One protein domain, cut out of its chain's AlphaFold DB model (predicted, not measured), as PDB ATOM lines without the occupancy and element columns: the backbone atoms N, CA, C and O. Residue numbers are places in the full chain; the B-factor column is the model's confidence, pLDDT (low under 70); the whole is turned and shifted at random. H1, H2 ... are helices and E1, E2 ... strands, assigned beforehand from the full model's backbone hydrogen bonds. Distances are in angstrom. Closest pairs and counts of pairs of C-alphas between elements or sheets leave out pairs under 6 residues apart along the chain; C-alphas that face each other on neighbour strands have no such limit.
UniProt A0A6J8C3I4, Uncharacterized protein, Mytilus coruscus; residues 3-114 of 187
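AT A GLANCE: This is residues 3 to 114 of the 187 residues of an uncharacterized protein of Mytilus coruscus (UniProt A0A6J8C3I4). The domain is a flat slab in three levels: the hairpin E1 and E2 packs on one face of a three-stranded sheet, E3, E4 and E5, and the long helix H2 lies along the opposite face of that sheet. The far end of H2, residues 106 to 114, sticks out, and so does the bend of residues 81 to 86 before it, while the short helix H1 lies beyond the hairpin, far from H2. The printed part has 112 residues with two named helices and five named strands, in the order H1, E1, E2, E3, E4, E5, H2; both sheets, E1 - E2 and E3 - E4 - E5, are antiparallel, and the class is mixed, helices and strands. The whole is only just compact, close to loose, with a radius of gyration of the C-alphas of 15.6 A, and it spans 46 by 42 by 15 A.

HOW THE PARTS SIT: Near the first printed residue, residues 3 to 4 pair antiparallel with residues 39 to 40 of the strand E2, residues 39 to 44. The helix H1, residues 14 to 17, is apart from E2. The strand E1, residues 24 to 29, forms an antiparallel hairpin with E2, their directions 169 degrees apart; N 25 and O 43, at 2.8 A, and N 41 and O 27, at 2.8 A, are within hydrogen-bond range. After a tight link come E3, residues 49 to 53, E4, residues 58 to 66, and E5, residues 70 to 78, a meander in which each strand is the antiparallel neighbour of the one before. E3 and E4 form a hairpin at 161 degrees, with N 63 and O 49 at 2.8 A. E4 and E5 form another at 162 degrees, with N 64 and O 72 at 2.8 A. The sheets E1 E2 and E3 E4 E5 are face to face as a sandwich, their best planes 22 degrees apart and their strands at 24 degrees. Between them, the closest C-alphas of E2 and E4 are those of Val 39 and Glu 58, 6.3 A apart, and those of E1 and E3 are Ile 27 and Gln 50, 6.4 A. The helix H2, residues 87 to 114, is on one face of the sheet E3 E4 E5, which makes two layers, at a height of 10.0 A over the sheet. It lies over E4, and only just over E3 and E5, with 3 of its C-alphas falling on each; it runs along the strands, at 26 degrees to E4 on the local plane. The closest C-alphas of E4 and H2 are those of Leu 59 and Ala 94, 6.8 A apart. H2 is apart from H1, E1 and E2. Every O i to N i+4 pair in H2 is within hydrogen-bond range; H1 is too short for such a pair.

IN THESE COORDINATES: H1 begins at C-alpha 14 at (35.666, 34.330, -19.505) and is 5.7 A long. E1 measures 16.3 A, E2 17.1 A and E3 11.4 A from first to last C-alpha. E4 measures 25.8 A, from C-alpha 58 at (35.555, 52.391, -16.179), and E5 26.6 A. H2 is 41.3 A long and ends at C-alpha 114 at (25.071, 50.110, 17.369).

THE WHOLE: The C-alphas farthest apart are those of Asn 82 and Gly 114, 47.5 A. The printed part has no cut and no long link. The mean pLDDT of the printed part is 81.5; it is under 70 at residues 9 to 15, 83 to 88 and 107 to 114.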
ATOM      1  N   GLY A   3      42.862  44.004 -13.639       91.44
ATOM      2  CA  GLY A   3      43.186  44.169 -15.050       91.44
ATOM      3  C   GLY A   3      42.420  45.337 -15.645       91.44
ATOM      4  O   GLY A   3      41.261  45.573 -15.306       91.44
ATOM      5  N   THR A   4      43.081  46.059 -16.531       90.94
ATOM      6  CA  THR A   4      42.507  47.128 -17.345       90.94
ATOM      7  C   THR A   4      42.722  46.780 -18.798       90.94
ATOM      8  O   THR A   4      43.607  45.976 -19.085       90.94
ATOM      9  N   GLU A   5      41.952  47.393 -19.696       87.00
ATOM     10  CA  GLU A   5      42.009  47.029 -21.109       87.00
ATOM     11  C   GLU A   5      41.831  45.516 -21.253       87.00
ATOM     12  O   GLU A   5      42.656  44.812 -21.825       87.00
ATOM     13  N   SER A   6      40.740  44.998 -20.695       79.62
ATOM     14  CA  SER A   6      40.485  43.565 -20.750       79.62
ATOM     15  C   SER A   6      40.190  43.094 -22.180       79.62
ATOM     16  O   SER A   6      40.434  41.931 -22.481       79.62
ATOM     17  N   TRP A   7      39.693  43.988 -23.053       80.00
ATOM     18  CA  TRP A   7      39.328  43.700 -24.454       80.00
ATOM     19  C   TRP A   7      38.370  42.509 -24.544       80.00
ATOM     20  O   TRP A   7      38.330  41.777 -25.528       80.00
ATOM     21  N   LEU A   8      37.603  42.302 -23.472       73.75
ATOM     22  CA  LEU A   8      36.660  41.210 -23.366       73.75
ATOM     23  C   LEU A   8      35.311  41.718 -23.829       73.75
ATOM     24  O   LEU A   8      34.806  42.734 -23.356       73.75
ATOM     25  N   THR A   9      34.715  40.970 -24.740       67.94
ATOM     26  CA  THR A   9      33.315  41.125 -25.121       67.94
ATOM     27  C   THR A   9      32.484  40.092 -24.370       67.94
ATOM     28  O   THR A   9      33.035  39.172 -23.757       67.94
ATOM     29  N   ASP A  10      31.159  40.211 -24.415       67.06
ATOM     30  CA  ASP A  10      30.265  39.161 -23.902       67.06
ATOM     31  C   ASP A  10      30.519  37.810 -24.604       67.06
ATOM     32  O   ASP A  10      30.311  36.750 -24.014       67.06
ATOM     33  N   ASN A  11      31.038  37.852 -25.839       63.88
ATOM     34  CA  ASN A  11      31.386  36.679 -26.639       63.88
ATOM     35  C   ASN A  11      32.749  36.071 -26.282       63.88
ATOM     36  O   ASN A  11      32.940  34.878 -26.505       63.88
ATOM     37  N   ILE A  12      33.700  36.846 -25.739       60.66
ATOM     38  CA  ILE A  12      34.958  36.273 -25.240       60.66
ATOM     39  C   ILE A  12      34.631  35.546 -23.945       60.66
ATOM     40  O   ILE A  12      34.411  36.153 -22.889       60.66
ATOM     41  N   HIS A  13      34.566  34.221 -24.054       59.19
ATOM     42  CA  HIS A  13      34.271  33.348 -22.938       59.19
ATOM     43  C   HIS A  13      35.292  33.608 -21.833       59.19
ATOM     44  O   HIS A  13      36.472  33.294 -21.966       59.19
ATOM     45  N   SER A  14      34.830  34.133 -20.695       63.59
ATOM     46  CA  SER A  14      35.666  34.330 -19.505       63.59
ATOM     47  C   SER A  14      36.420  33.060 -19.105       63.59
ATOM     48  O   SER A  14      37.469  33.159 -18.483       63.59
ATOM     49  N   LYS A  15      35.903  31.891 -19.506       64.56
ATOM     50  CA  LYS A  15      36.478  30.562 -19.300       64.56
ATOM     51  C   LYS A  15      37.784  30.299 -20.059       64.56
ATOM     52  O   LYS A  15      38.515  29.410 -19.654       64.56
ATOM     53  N   GLU A  16      38.086  31.022 -21.137       73.56
ATOM     54  CA  GLU A  16      39.368  30.864 -21.841       73.56
ATOM     55  C   GLU A  16      40.513  31.476 -21.025       73.56
ATOM     56  O   GLU A  16      41.548  30.852 -20.807       73.56
ATOM     57  N   ILE A  17      40.292  32.683 -20.505       77.19
ATOM     58  CA  ILE A  17      41.293  33.441 -19.740       77.19
ATOM     59  C   ILE A  17      41.288  33.028 -18.264       77.19
ATOM     60  O   ILE A  17      42.322  33.014 -17.601       77.19
ATOM     61  N   PHE A  18      40.116  32.664 -17.750       82.44
ATOM     62  CA  PHE A  18      39.909  32.190 -16.388       82.44
ATOM     63  C   PHE A  18      39.080  30.903 -16.406       82.44
ATOM     64  O   PHE A  18      37.878  30.930 -16.124       82.44
ATOM     65  N   PRO A  19      39.703  29.769 -16.751       80.56
ATOM     66  CA  PRO A  19      39.024  28.486 -16.737       80.56
ATOM     67  C   PRO A  19      38.366  28.170 -15.394       80.56
ATOM     68  O   PRO A  19      38.961  28.385 -14.337       80.56
ATOM     69  N   ASP A  20      37.158  27.598 -15.440       79.94
ATOM     70  CA  ASP A  20      36.367  27.273 -14.244       79.94
ATOM     71  C   ASP A  20      37.141  26.362 -13.271       79.94
ATOM     72  O   ASP A  20      37.025  26.504 -12.055       79.94
ATOM     73  N   PHE A  21      37.979  25.459 -13.799       81.69
ATOM     74  CA  PHE A  21      38.792  24.537 -12.998       81.69
ATOM     75  C   PHE A  21      39.873  25.238 -12.164       81.69
ATOM     76  O   PHE A  21      40.385  24.650 -11.216       81.69
ATOM     77  N   LEU A  22      40.209  26.488 -12.492       85.06
ATOM     78  CA  LEU A  22      41.094  27.317 -11.682       85.06
ATOM     79  C   LEU A  22      40.340  28.057 -10.570       85.06
ATOM     80  O   LEU A  22      40.958  28.835  -9.866       85.06
ATOM     81  N   GLY A  23      39.021  27.905 -10.408       86.69
ATOM     82  CA  GLY A  23      38.309  28.430  -9.233       86.69
ATOM     83  C   GLY A  23      38.341  29.957  -9.065       86.69
ATOM     84  O   GLY A  23      38.194  30.469  -7.950       86.69
ATOM     85  N   PHE A  24      38.544  30.713 -10.148       88.81
ATOM     86  CA  PHE A  24      38.509  32.172 -10.096       88.81
ATOM     87  C   PHE A  24      37.075  32.687 -10.041       88.81
ATOM     88  O   PHE A  24      36.234  32.361 -10.876       88.81
ATOM     89  N   LYS A  25      36.823  33.601  -9.106       89.44
ATOM     90  CA  LYS A  25      35.658  34.476  -9.159       89.44
ATOM     91  C   LYS A  25      36.037  35.785  -9.830       89.44
ATOM     92  O   LYS A  25      37.048  36.397  -9.485       89.44
ATOM     93  N   ILE A  26      35.200  36.221 -10.762       88.88
ATOM     94  CA  ILE A  26      35.476  37.359 -11.634       88.88
ATOM     95  C   ILE A  26      34.332  38.357 -11.524       88.88
ATOM     96  O   ILE A  26      33.162  37.982 -11.549       88.88
ATOM     97  N   ILE A  27      34.681  39.633 -11.420       91.25
ATOM     98  CA  ILE A  27      33.771  40.757 -11.622       91.25
ATOM     99  C   ILE A  27      34.411  41.667 -12.670       91.25
ATOM    100  O   ILE A  27      35.615  41.923 -12.617       91.25
ATOM    101  N   ARG A  28      33.636  42.117 -13.653       90.62
ATOM    102  CA  ARG A  28      34.147  42.915 -14.772       90.62
ATOM    103  C   ARG A  28      33.150  43.977 -15.196       90.62
ATOM    104  O   ARG A  28      31.959  43.886 -14.899       90.62
ATOM    105  N   ARG A  29      33.665  44.982 -15.889       89.00
ATOM    106  CA  ARG A  29      32.888  45.989 -16.595       89.00
ATOM    107  C   ARG A  29      33.472  46.151 -17.979       89.00
ATOM    108  O   ARG A  29      34.586  46.653 -18.118       89.00
ATOM    109  N   ASP A  30      32.664  45.813 -18.965       86.25
ATOM    110  CA  ASP A  30      33.021  45.969 -20.363       86.25
ATOM    111  C   ASP A  30      32.448  47.271 -20.910       86.25
ATOM    112  O   ASP A  30      31.445  47.815 -20.426       86.25
ATOM    113  N   ARG A  31      33.111  47.793 -21.934       81.12
ATOM    114  CA  ARG A  31      32.607  48.930 -22.694       81.12
ATOM    115  C   ARG A  31      31.496  48.446 -23.627       81.12
ATOM    116  O   ARG A  31      31.652  47.466 -24.342       81.12
ATOM    117  N   LYS A  32      30.378  49.176 -23.656       78.38
ATOM    118  CA  LYS A  32      29.238  48.846 -24.532       78.38
ATOM    119  C   LYS A  32      29.449  49.247 -25.994       78.38
ATOM    120  O   LYS A  32      28.837  48.657 -26.871       78.38
ATOM    121  N   VAL A  33      30.241  50.293 -26.234       78.44
ATOM    122  CA  VAL A  33      30.364  50.941 -27.556       78.44
ATOM    123  C   VAL A  33      31.685  50.598 -28.245       78.44
ATOM    124  O   VAL A  33      31.728  50.477 -29.461       78.44
ATOM    125  N   ASP A  34      32.755  50.422 -27.474       73.62
ATOM    126  CA  ASP A  34      34.098  50.130 -27.971       73.62
ATOM    127  C   ASP A  34      34.572  48.815 -27.352       73.62
ATOM    128  O   ASP A  34      34.675  48.717 -26.137       73.62
ATOM    129  N   GLN A  35      34.848  47.802 -28.166       71.00
ATOM    130  CA  GLN A  35      35.225  46.473 -27.673       71.00
ATOM    131  C   GLN A  35      36.648  46.426 -27.077       71.00
ATOM    132  O   GLN A  35      37.029  45.421 -26.485       71.00
ATOM    133  N   HIS A  36      37.440  47.494 -27.214       72.62
ATOM    134  CA  HIS A  36      38.879  47.504 -26.923       72.62
ATOM    135  C   HIS A  36      39.173  48.107 -25.538       72.62
ATOM    136  O   HIS A  36      39.993  49.010 -25.367       72.62
ATOM    137  N   GLY A  37      38.451  47.649 -24.510       77.62
ATOM    138  CA  GLY A  37      38.556  48.233 -23.175       77.62
ATOM    139  C   GLY A  37      37.926  47.415 -22.063       77.62
ATOM    140  O   GLY A  37      37.677  46.221 -22.219       77.62
ATOM    141  N   GLY A  38      37.675  48.079 -20.936       87.81
ATOM    142  CA  GLY A  38      37.060  47.471 -19.764       87.81
ATOM    143  C   GLY A  38      38.031  47.243 -18.613       87.81
ATOM    144  O   GLY A  38      39.248  47.411 -18.725       87.81
ATOM    145  N   VAL A  39      37.451  46.889 -17.472       92.62
ATOM    146  CA  VAL A  39      38.163  46.641 -16.217       92.62
ATOM    147  C   VAL A  39      37.683  45.347 -15.583       92.62
ATOM    148  O   VAL A  39      36.508  44.990 -15.678       92.62
ATOM    149  N   ILE A  40      38.590  44.650 -14.905       93.38
ATOM    150  CA  ILE A  40      38.336  43.342 -14.304       93.38
ATOM    151  C   ILE A  40      39.005  43.214 -12.934       93.38
ATOM    152  O   ILE A  40      40.132  43.656 -12.705       93.38
ATOM    153  N   ILE A  41      38.303  42.560 -12.012       94.00
ATOM    154  CA  ILE A  41      38.841  42.070 -10.747       94.00
ATOM    155  C   ILE A  41      38.593  40.564 -10.718       94.00
ATOM    156  O   ILE A  41      37.449  40.114 -10.750       94.00
ATOM    157  N   ALA A  42      39.669  39.790 -10.627       91.69
ATOM    158  CA  ALA A  42      39.611  38.340 -10.488       91.69
ATOM    159  C   ALA A  42      40.304  37.905  -9.194       91.69
ATOM    160  O   ALA A  42      41.388  38.399  -8.864       91.69
ATOM    161  N   ALA A  43      39.697  36.982  -8.457       90.62
ATOM    162  CA  ALA A  43      40.263  36.435  -7.231       90.62
ATOM    163  C   ALA A  43      40.020  34.925  -7.151       90.62
ATOM    164  O   ALA A  43      38.905  34.463  -7.374       90.62
ATOM    165  N   HIS A  44      41.073  34.178  -6.832       88.44
ATOM    166  CA  HIS A  44      41.032  32.734  -6.631       88.44
ATOM    167  C   HIS A  44      40.660  32.430  -5.183       88.44
ATOM    168  O   HIS A  44      41.313  32.968  -4.292       88.44
ATOM    169  N   ASP A  45      39.654  31.581  -4.956       76.50
ATOM    170  CA  ASP A  45      39.309  31.024  -3.628       76.50
ATOM    171  C   ASP A  45      39.141  32.067  -2.502       76.50
ATOM    172  O   ASP A  45      39.312  31.847  -1.306       76.50
ATOM    173  N   LEU A  46      38.802  33.281  -2.911       71.38
ATOM    174  CA  LEU A  46      38.558  34.412  -2.047       71.38
ATOM    175  C   LEU A  46      37.115  34.798  -2.299       71.38
ATOM    176  O   LEU A  46      36.701  34.906  -3.453       71.38
ATOM    177  N   GLY A  47      36.336  34.974  -1.229       85.44
ATOM    178  CA  GLY A  47      34.914  35.326  -1.282       85.44
ATOM    179  C   GLY A  47      34.674  36.723  -1.860       85.44
ATOM    180  O   GLY A  47      34.197  37.607  -1.151       85.44
ATOM    181  N   LEU A  48      35.040  36.921  -3.128       91.81
ATOM    182  CA  LEU A  48      34.962  38.159  -3.876       91.81
ATOM    183  C   LEU A  48      33.496  38.507  -4.084       91.81
ATOM    184  O   LEU A  48      32.702  37.694  -4.558       91.81
ATOM    185  N   THR A  49      33.119  39.725  -3.739       92.06
ATOM    186  CA  THR A  49      31.782  40.254  -4.000       92.06
ATOM    187  C   THR A  49      31.902  41.585  -4.713       92.06
ATOM    188  O   THR A  49      32.699  42.433  -4.315       92.06
ATOM    189  N   GLN A  50      31.122  41.775  -5.778       91.69
ATOM    190  CA  GLN A  50      31.008  43.088  -6.401       91.69
ATOM    191  C   GLN A  50      30.292  44.020  -5.428       91.69
ATOM    192  O   GLN A  50      29.194  43.714  -4.967       91.69
ATOM    193  N   SER A  51      30.915  45.150  -5.117       90.88
ATOM    194  CA  SER A  51      30.308  46.192  -4.288       90.88
ATOM    195  C   SER A  51      29.819  47.368  -5.121       90.88
ATOM    196  O   SER A  51      28.873  48.043  -4.720       90.88
ATOM    197  N   PHE A  52      30.431  47.598  -6.284       93.25
ATOM    198  CA  PHE A  52      30.060  48.684  -7.176       93.25
ATOM    199  C   PHE A  52      30.530  48.445  -8.607       93.25
ATOM    200  O   PHE A  52      31.580  47.853  -8.847       93.25
ATOM    201  N   CYS A  53      29.758  48.970  -9.548       92.56
ATOM    202  CA  CYS A  53      30.134  49.121 -10.942       92.56
ATOM    203  C   CYS A  53      29.623  50.499 -11.370       92.56
ATOM    204  O   CYS A  53      28.422  50.761 -11.270       92.56
ATOM    205  N   SER A  54      30.529  51.402 -11.752       91.31
ATOM    206  CA  SER A  54      30.146  52.742 -12.212       91.31
ATOM    207  C   SER A  54      29.335  52.630 -13.491       91.31
ATOM    208  O   SER A  54      29.545  51.698 -14.243       91.31
ATOM    209  N   ASN A  55      28.443  53.575 -13.787       88.44
ATOM    210  CA  ASN A  55      27.839  53.693 -15.122       88.44
ATOM    211  C   ASN A  55      28.491  54.788 -15.971       88.44
ATOM    212  O   ASN A  55      28.250  54.845 -17.174       88.44
ATOM    213  N   LYS A  56      29.315  55.635 -15.352       87.88
ATOM    214  CA  LYS A  56      29.890  56.841 -15.957       87.88
ATOM    215  C   LYS A  56      31.360  56.663 -16.309       87.88
ATOM    216  O   LYS A  56      31.836  57.261 -17.267       87.88
ATOM    217  N   THR A  57      32.060  55.837 -15.539       88.38
ATOM    218  CA  THR A  57      33.495  55.596 -15.668       88.38
ATOM    219  C   THR A  57      33.788  54.103 -15.804       88.38
ATOM    220  O   THR A  57      32.922  53.256 -15.582       88.38
ATOM    221  N   GLU A  58      35.005  53.749 -16.197       89.81
ATOM    222  CA  GLU A  58      35.555  52.391 -16.179       89.81
ATOM    223  C   GLU A  58      36.093  52.099 -14.785       89.81
ATOM    224  O   GLU A  58      37.289  51.936 -14.578       89.81
ATOM    225  N   LEU A  59      35.175  52.098 -13.817       92.94
ATOM    226  CA  LEU A  59      35.435  51.809 -12.416       92.94
ATOM    227  C   LEU A  59      34.566  50.639 -11.962       92.94
ATOM    228  O   LEU A  59      33.336  50.681 -12.065       92.94
ATOM    229  N   ILE A  60      35.210  49.637 -11.376       95.25
ATOM    230  CA  ILE A  60      34.552  48.590 -10.600       95.25
ATOM    231  C   ILE A  60      35.191  48.482  -9.226       95.25
ATOM    232  O   ILE A  60      36.404  48.644  -9.063       95.25
ATOM    233  N   SER A  61      34.365  48.160  -8.239       95.69
ATOM    234  CA  SER A  61      34.819  47.878  -6.887       95.69
ATOM    235  C   SER A  61      34.344  46.502  -6.455       95.69
ATOM    236  O   SER A  61      33.191  46.107  -6.661       95.69
ATOM    237  N   GLY A  62      35.250  45.779  -5.813       94.38
ATOM    238  CA  GLY A  62      34.986  44.498  -5.186       94.38
ATOM    239  C   GLY A  62      35.432  44.500  -3.734       94.38
ATOM    240  O   GLY A  62      36.227  45.336  -3.310       94.38
ATOM    241  N   ASN A  63      34.931  43.548  -2.962       93.62
ATOM    242  CA  ASN A  63      35.434  43.255  -1.630       93.62
ATOM    243  C   ASN A  63      35.887  41.802  -1.568       93.62
ATOM    244  O   ASN A  63      35.176  40.909  -2.020       93.62
ATOM    245  N   ILE A  64      37.045  41.571  -0.965       93.25
ATOM    246  CA  ILE A  64      37.556  40.244  -0.642       93.25
ATOM    247  C   ILE A  64      37.502  40.070   0.870       93.25
ATOM    248  O   ILE A  64      38.037  40.898   1.604       93.25
ATOM    249  N   LYS A  65      36.889  38.985   1.346       90.44
ATOM    250  CA  LYS A  65      36.971  38.598   2.760       90.44
ATOM    251  C   LYS A  65      38.346  38.007   3.066       90.44
ATOM    252  O   LYS A  65      38.806  37.121   2.357       90.44
ATOM    253  N   ILE A  66      38.964  38.473   4.146       88.88
ATOM    254  CA  ILE A  66      40.195  37.915   4.710       88.88
ATOM    255  C   ILE A  66      39.865  37.436   6.120       88.88
ATOM    256  O   ILE A  66      39.832  38.207   7.082       88.88
ATOM    257  N   GLY A  67      39.551  36.149   6.233       85.06
ATOM    258  CA  GLY A  67      39.031  35.573   7.468       85.06
ATOM    259  C   GLY A  67      37.634  36.102   7.843       85.06
ATOM    260  O   GLY A  67      36.934  36.695   7.021       85.06
ATOM    261  N   PRO A  68      37.195  35.893   9.097       83.94
ATOM    262  CA  PRO A  68      35.794  36.090   9.480       83.94
ATOM    263  C   PRO A  68      35.382  37.555   9.674       83.94
ATOM    264  O   PRO A  68      34.193  37.858   9.659       83.94
ATOM    265  N   ARG A  69      36.336  38.469   9.902       84.19
ATOM    266  CA  ARG A  69      36.045  39.857  10.319       84.19
ATOM    267  C   ARG A  69      36.764  40.934   9.517       84.19
ATOM    268  O   ARG A  69      36.522  42.113   9.759       84.19
ATOM    269  N   LYS A  70      37.667  40.564   8.608       87.19
ATOM    270  CA  LYS A  70      38.395  41.539   7.793       87.19
ATOM    271  C   LYS A  70      37.963  41.405   6.345       87.19
ATOM    272  O   LYS A  70      37.671  40.316   5.855       87.19
ATOM    273  N   SER A  71      37.933  42.533   5.659       89.81
ATOM    274  CA  SER A  71      37.727  42.579   4.222       89.81
ATOM    275  C   SER A  71      38.629  43.637   3.620       89.81
ATOM    276  O   SER A  71      38.777  44.715   4.196       89.81
ATOM    277  N   ILE A  72      39.194  43.342   2.458       90.81
ATOM    278  CA  ILE A  72      39.898  44.320   1.635       90.81
ATOM    279  C   ILE A  72      38.950  44.787   0.542       90.81
ATOM    280  O   ILE A  72      38.356  43.968  -0.157       90.81
ATOM    281  N   SER A  73      38.826  46.104   0.395       91.62
ATOM    282  CA  SER A  73      38.169  46.702  -0.762       91.62
ATOM    283  C   SER A  73      39.185  46.860  -1.887       91.62
ATOM    284  O   SER A  73      40.265  47.414  -1.686       91.62
ATOM    285  N   LEU A  74      38.833  46.353  -3.060       94.25
ATOM    286  CA  LEU A  74      39.591  46.475  -4.292       94.25
ATOM    287  C   LEU A  74      38.848  47.420  -5.223       94.25
ATOM    288  O   LEU A  74      37.637  47.297  -5.386       94.25
ATOM    289  N   ASN A  75      39.579  48.330  -5.854       95.06
ATOM    290  CA  ASN A  75      39.035  49.252  -6.842       95.06
ATOM    291  C   ASN A  75      39.896  49.133  -8.094       95.06
ATOM    292  O   ASN A  75      41.115  49.265  -8.010       95.06
ATOM    293  N   CYS A  76      39.269  48.846  -9.229       95.00
ATOM    294  CA  CYS A  76      39.936  48.789 -10.519       95.00
ATOM    295  C   CYS A  76      39.358  49.887 -11.401       95.00
ATOM    296  O   CYS A  76      38.149  49.924 -11.632       95.00
ATOM    297  N   PHE A  77      40.230  50.793 -11.828       92.81
ATOM    298  CA  PHE A  77      39.883  51.963 -12.613       92.81
ATOM    299  C   PHE A  77      40.788  52.045 -13.834       92.81
ATOM    300  O   PHE A  77      41.995  51.837 -13.714       92.81
ATOM    301  N   TYR A  78      40.210  52.397 -14.975       89.75
ATOM    302  CA  TYR A  78      40.956  52.683 -16.190       89.75
ATOM    303  C   TYR A  78      40.543  54.025 -16.791       89.75
ATOM    304  O   TYR A  78      39.360  54.375 -16.825       89.75
ATOM    305  N   ARG A  79      41.534  54.765 -17.297       85.69
ATOM    306  CA  ARG A  79      41.359  56.052 -17.972       85.69
ATOM    307  C   ARG A  79      41.634  55.889 -19.473       85.69
ATOM    308  O   ARG A  79      42.794  55.703 -19.832       85.69
ATOM    309  N   PRO A  80      40.622  56.015 -20.348       79.25
ATOM    310  CA  PRO A  80      40.832  55.945 -21.794       79.25
ATOM    311  C   PRO A  80      41.769  57.046 -22.319       79.25
ATOM    312  O   PRO A  80      41.645  58.189 -21.875       79.25
ATOM    313  N   PRO A  81      42.663  56.745 -23.281       74.75
ATOM    314  CA  PRO A  81      43.722  57.657 -23.730       74.75
ATOM    315  C   PRO A  81      43.235  58.872 -24.542       74.75
ATOM    316  O   PRO A  81      43.959  59.855 -24.645       74.75
ATOM    317  N   ASN A  82      42.010  58.849 -25.083       70.94
ATOM    318  CA  ASN A  82      41.531  59.843 -26.062       70.94
ATOM    319  C   ASN A  82      40.447  60.799 -25.521       70.94
ATOM    320  O   ASN A  82      39.648  61.342 -26.283       70.94
ATOM    321  N   LYS A  83      40.357  60.990 -24.201       65.19
ATOM    322  CA  LYS A  83      39.325  61.820 -23.548       65.19
ATOM    323  C   LYS A  83      39.880  63.211 -23.187       65.19
ATOM    324  O   LYS A  83      39.941  63.535 -22.012       65.19
ATOM    325  N   GLN A  84      40.276  64.019 -24.175       59.50
ATOM    326  CA  GLN A  84      41.092  65.235 -23.961       59.50
ATOM    327  C   GLN A  84      40.426  66.359 -23.130       59.50
ATOM    328  O   GLN A  84      41.092  66.914 -22.267       59.50
ATOM    329  N   ASP A  85      39.118  66.624 -23.265       54.38
ATOM    330  CA  ASP A  85      38.430  67.657 -22.447       54.38
ATOM    331  C   ASP A  85      37.606  67.082 -21.276       54.38
ATOM    332  O   ASP A  85      37.235  67.781 -20.334       54.38
ATOM    333  N   GLN A  86      37.334  65.775 -21.295       57.88
ATOM    334  CA  GLN A  86      36.620  65.056 -20.229       57.88
ATOM    335  C   GLN A  86      37.568  64.459 -19.180       57.88
ATOM    336  O   GLN A  86      37.104  63.823 -18.237       57.88
ATOM    337  N   GLU A  87      38.881  64.630 -19.332       57.12
ATOM    338  CA  GLU A  87      39.900  63.871 -18.604       57.12
ATOM    339  C   GLU A  87      39.891  64.132 -17.093       57.12
ATOM    340  O   GLU A  87      39.854  63.188 -16.296       57.12
ATOM    341  N   TYR A  88      39.844  65.407 -16.696       59.34
ATOM    342  CA  TYR A  88      39.756  65.811 -15.290       59.34
ATOM    343  C   TYR A  88      38.408  65.421 -14.686       59.34
ATOM    344  O   TYR A  88      38.357  64.770 -13.642       59.34
ATOM    345  N   MET A  89      37.315  65.688 -15.409       71.81
ATOM    346  CA  MET A  89      35.971  65.312 -14.967       71.81
ATOM    347  C   MET A  89      35.818  63.801 -14.781       71.81
ATOM    348  O   MET A  89      35.072  63.362 -13.909       71.81
ATOM    349  N   TYR A  90      36.505  62.993 -15.586       82.94
ATOM    350  CA  TYR A  90      36.413  61.541 -15.524       82.94
ATOM    351  C   TYR A  90      37.072  60.981 -14.260       82.94
ATOM    352  O   TYR A  90      36.476  60.151 -13.568       82.94
ATOM    353  N   ILE A  91      38.262  61.481 -13.911       86.38
ATOM    354  CA  ILE A  91      38.942  61.128 -12.657       86.38
ATOM    355  C   ILE A  91      38.159  61.671 -11.458       86.38
ATOM    356  O   ILE A  91      37.905  60.922 -10.515       86.38
ATOM    357  N   ASP A  92      37.708  62.925 -11.503       89.44
ATOM    358  CA  ASP A  92      36.929  63.531 -10.419       89.44
ATOM    359  C   ASP A  92      35.614  62.788 -10.178       89.44
ATOM    360  O   ASP A  92      35.230  62.547  -9.031       89.44
ATOM    361  N   THR A  93      34.955  62.342 -11.252       90.88
ATOM    362  CA  THR A  93      33.758  61.498 -11.165       90.88
ATOM    363  C   THR A  93      34.075  60.175 -10.475       90.88
ATOM    364  O   THR A  93      33.371  59.802  -9.537       90.88
ATOM    365  N   ALA A  94      35.145  59.482 -10.878       90.25
ATOM    366  CA  ALA A  94      35.549  58.226 -10.247       90.25
ATOM    367  C   ALA A  94      35.897  58.421  -8.758       90.25
ATOM    368  O   ALA A  94      35.463  57.647  -7.902       90.25
ATOM    369  N   LEU A  95      36.619  59.490  -8.416       91.69
ATOM    370  CA  LEU A  95      36.956  59.825  -7.032       91.69
ATOM    371  C   LEU A  95      35.712  60.157  -6.201       91.69
ATOM    372  O   LEU A  95      35.612  59.720  -5.052       91.69
ATOM    373  N   ALA A  96      34.754  60.900  -6.757       93.44
ATOM    374  CA  ALA A  96      33.483  61.187  -6.098       93.44
ATOM    375  C   ALA A  96      32.671  59.904  -5.857       93.44
ATOM    376  O   ALA A  96      32.136  59.705  -4.764       93.44
ATOM    377  N   GLU A  97      32.629  58.994  -6.833       93.81
ATOM    378  CA  GLU A  97      31.992  57.681  -6.695       93.81
ATOM    379  C   GLU A  97      32.643  56.854  -5.574       93.81
ATOM    380  O   GLU A  97      31.940  56.341  -4.699       93.81
ATOM    381  N   LEU A  98      33.978  56.803  -5.516       91.56
ATOM    382  CA  LEU A  98      34.721  56.113  -4.454       91.56
ATOM    383  C   LEU A  98      34.508  56.735  -3.068       91.56
ATOM    384  O   LEU A  98      34.349  56.008  -2.083       91.56
ATOM    385  N   LYS A  99      34.463  58.069  -2.968       92.94
ATOM    386  CA  LYS A  99      34.139  58.765  -1.711       92.94
ATOM    387  C   LYS A  99      32.739  58.383  -1.229       92.94
ATOM    388  O   LYS A  99      32.582  57.973  -0.081       92.94
ATOM    389  N   ASN A 100      31.747  58.417  -2.119       91.06
ATOM    390  CA  ASN A 100      30.371  58.033  -1.798       91.06
ATOM    391  C   ASN A 100      30.265  56.570  -1.342       91.06
ATOM    392  O   ASN A 100      29.545  56.267  -0.389       91.06
ATOM    393  N   LEU A 101      31.000  55.658  -1.983       88.38
ATOM    394  CA  LEU A 101      31.080  54.256  -1.562       88.38
ATOM    395  C   LEU A 101      31.681  54.106  -0.167       88.38
ATOM    396  O   LEU A 101      31.151  53.363   0.663       88.38
ATOM    397  N   ARG A 102      32.770  54.826   0.112       87.75
ATOM    398  CA  ARG A 102      33.425  54.801   1.420       87.75
ATOM    399  C   ARG A 102      32.485  55.283   2.524       87.75
ATOM    400  O   ARG A 102      32.403  54.625   3.558       87.75
ATOM    401  N   GLU A 103      31.757  56.373   2.302       88.38
ATOM    402  CA  GLU A 103      30.796  56.897   3.282       88.38
ATOM    403  C   GLU A 103      29.610  55.944   3.501       88.38
ATOM    404  O   GLU A 103      29.246  55.658   4.643       88.38
ATOM    405  N   LYS A 104      29.064  55.342   2.433       83.50
ATOM    406  CA  LYS A 104      28.032  54.294   2.558       83.50
ATOM    407  C   LYS A 104      28.518  53.120   3.415       83.50
ATOM    408  O   LYS A 104      27.796  52.670   4.304       83.50
ATOM    409  N   ASN A 105      29.752  52.668   3.202       79.25
ATOM    410  CA  ASN A 105      30.324  51.543   3.942       79.25
ATOM    411  C   ASN A 105      30.630  51.883   5.410       79.25
ATOM    412  O   ASN A 105      30.402  51.044   6.285       79.25
ATOM    413  N   LYS A 106      31.075  53.112   5.713       78.44
ATOM    414  CA  LYS A 106      31.204  53.592   7.101       78.44
ATOM    415  C   LYS A 106      29.858  53.527   7.823       78.44
ATOM    416  O   LYS A 106      29.774  52.955   8.907       78.44
ATOM    417  N   ASN A 107      28.793  54.028   7.197       64.56
ATOM    418  CA  ASN A 107      27.453  54.048   7.792       64.56
ATOM    419  C   ASN A 107      26.893  52.642   8.070       64.56
ATOM    420  O   ASN A 107      26.192  52.446   9.063       64.56
ATOM    421  N   ILE A 108      27.221  51.652   7.234       62.78
ATOM    422  CA  ILE A 108      26.857  50.246   7.473       62.78
ATOM    423  C   ILE A 108      27.605  49.691   8.691       62.78
ATOM    424  O   ILE A 108      26.986  49.066   9.553       62.78
ATOM    425  N   SER A 109      28.909  49.968   8.792       57.81
ATOM    426  CA  SER A 109      29.730  49.571   9.940       57.81
ATOM    427  C   SER A 109      29.124  50.090  11.252       57.81
ATOM    428  O   SER A 109      28.791  49.298  12.134       57.81
ATOM    429  N   TYR A 110      28.846  51.396  11.349       53.53
ATOM    430  CA  TYR A 110      28.289  52.001  12.567       53.53
ATOM    431  C   TYR A 110      26.902  51.460  12.948       53.53
ATOM    432  O   TYR A 110      26.654  51.201  14.127       53.53
ATOM    433  N   LYS A 111      26.009  51.211  11.977       51.62
ATOM    434  CA  LYS A 111      24.690  50.608  12.254       51.62
ATOM    435  C   LYS A 111      24.795  49.168  12.762       51.62
ATOM    436  O   LYS A 111      24.009  48.770  13.620       51.62
ATOM    437  N   SER A 112      25.766  48.401  12.268       53.28
ATOM    438  CA  SER A 112      25.980  47.021  12.709       53.28
ATOM    439  C   SER A 112      26.552  46.947  14.131       53.28
ATOM    440  O   SER A 112      26.160  46.066  14.896       53.28
ATOM    441  N   TYR A 113      27.415  47.893  14.522       48.47
ATOM    442  CA  TYR A 113      27.941  47.976  15.893       48.47
ATOM    443  C   TYR A 113      26.924  48.551  16.895       48.47
ATOM    444  O   TYR A 113      26.829  48.053  18.016       48.47
ATOM    445  N   GLY A 114      26.103  49.529  16.495       48.78
ATOM    446  CA  GLY A 114      25.071  50.110  17.369       48.78
ATOM    447  C   GLY A 114      23.974  49.120  17.785       48.78
ATOM    448  O   GLY A 114      23.456  49.199  18.900       48.78
TER     449      GLY A 114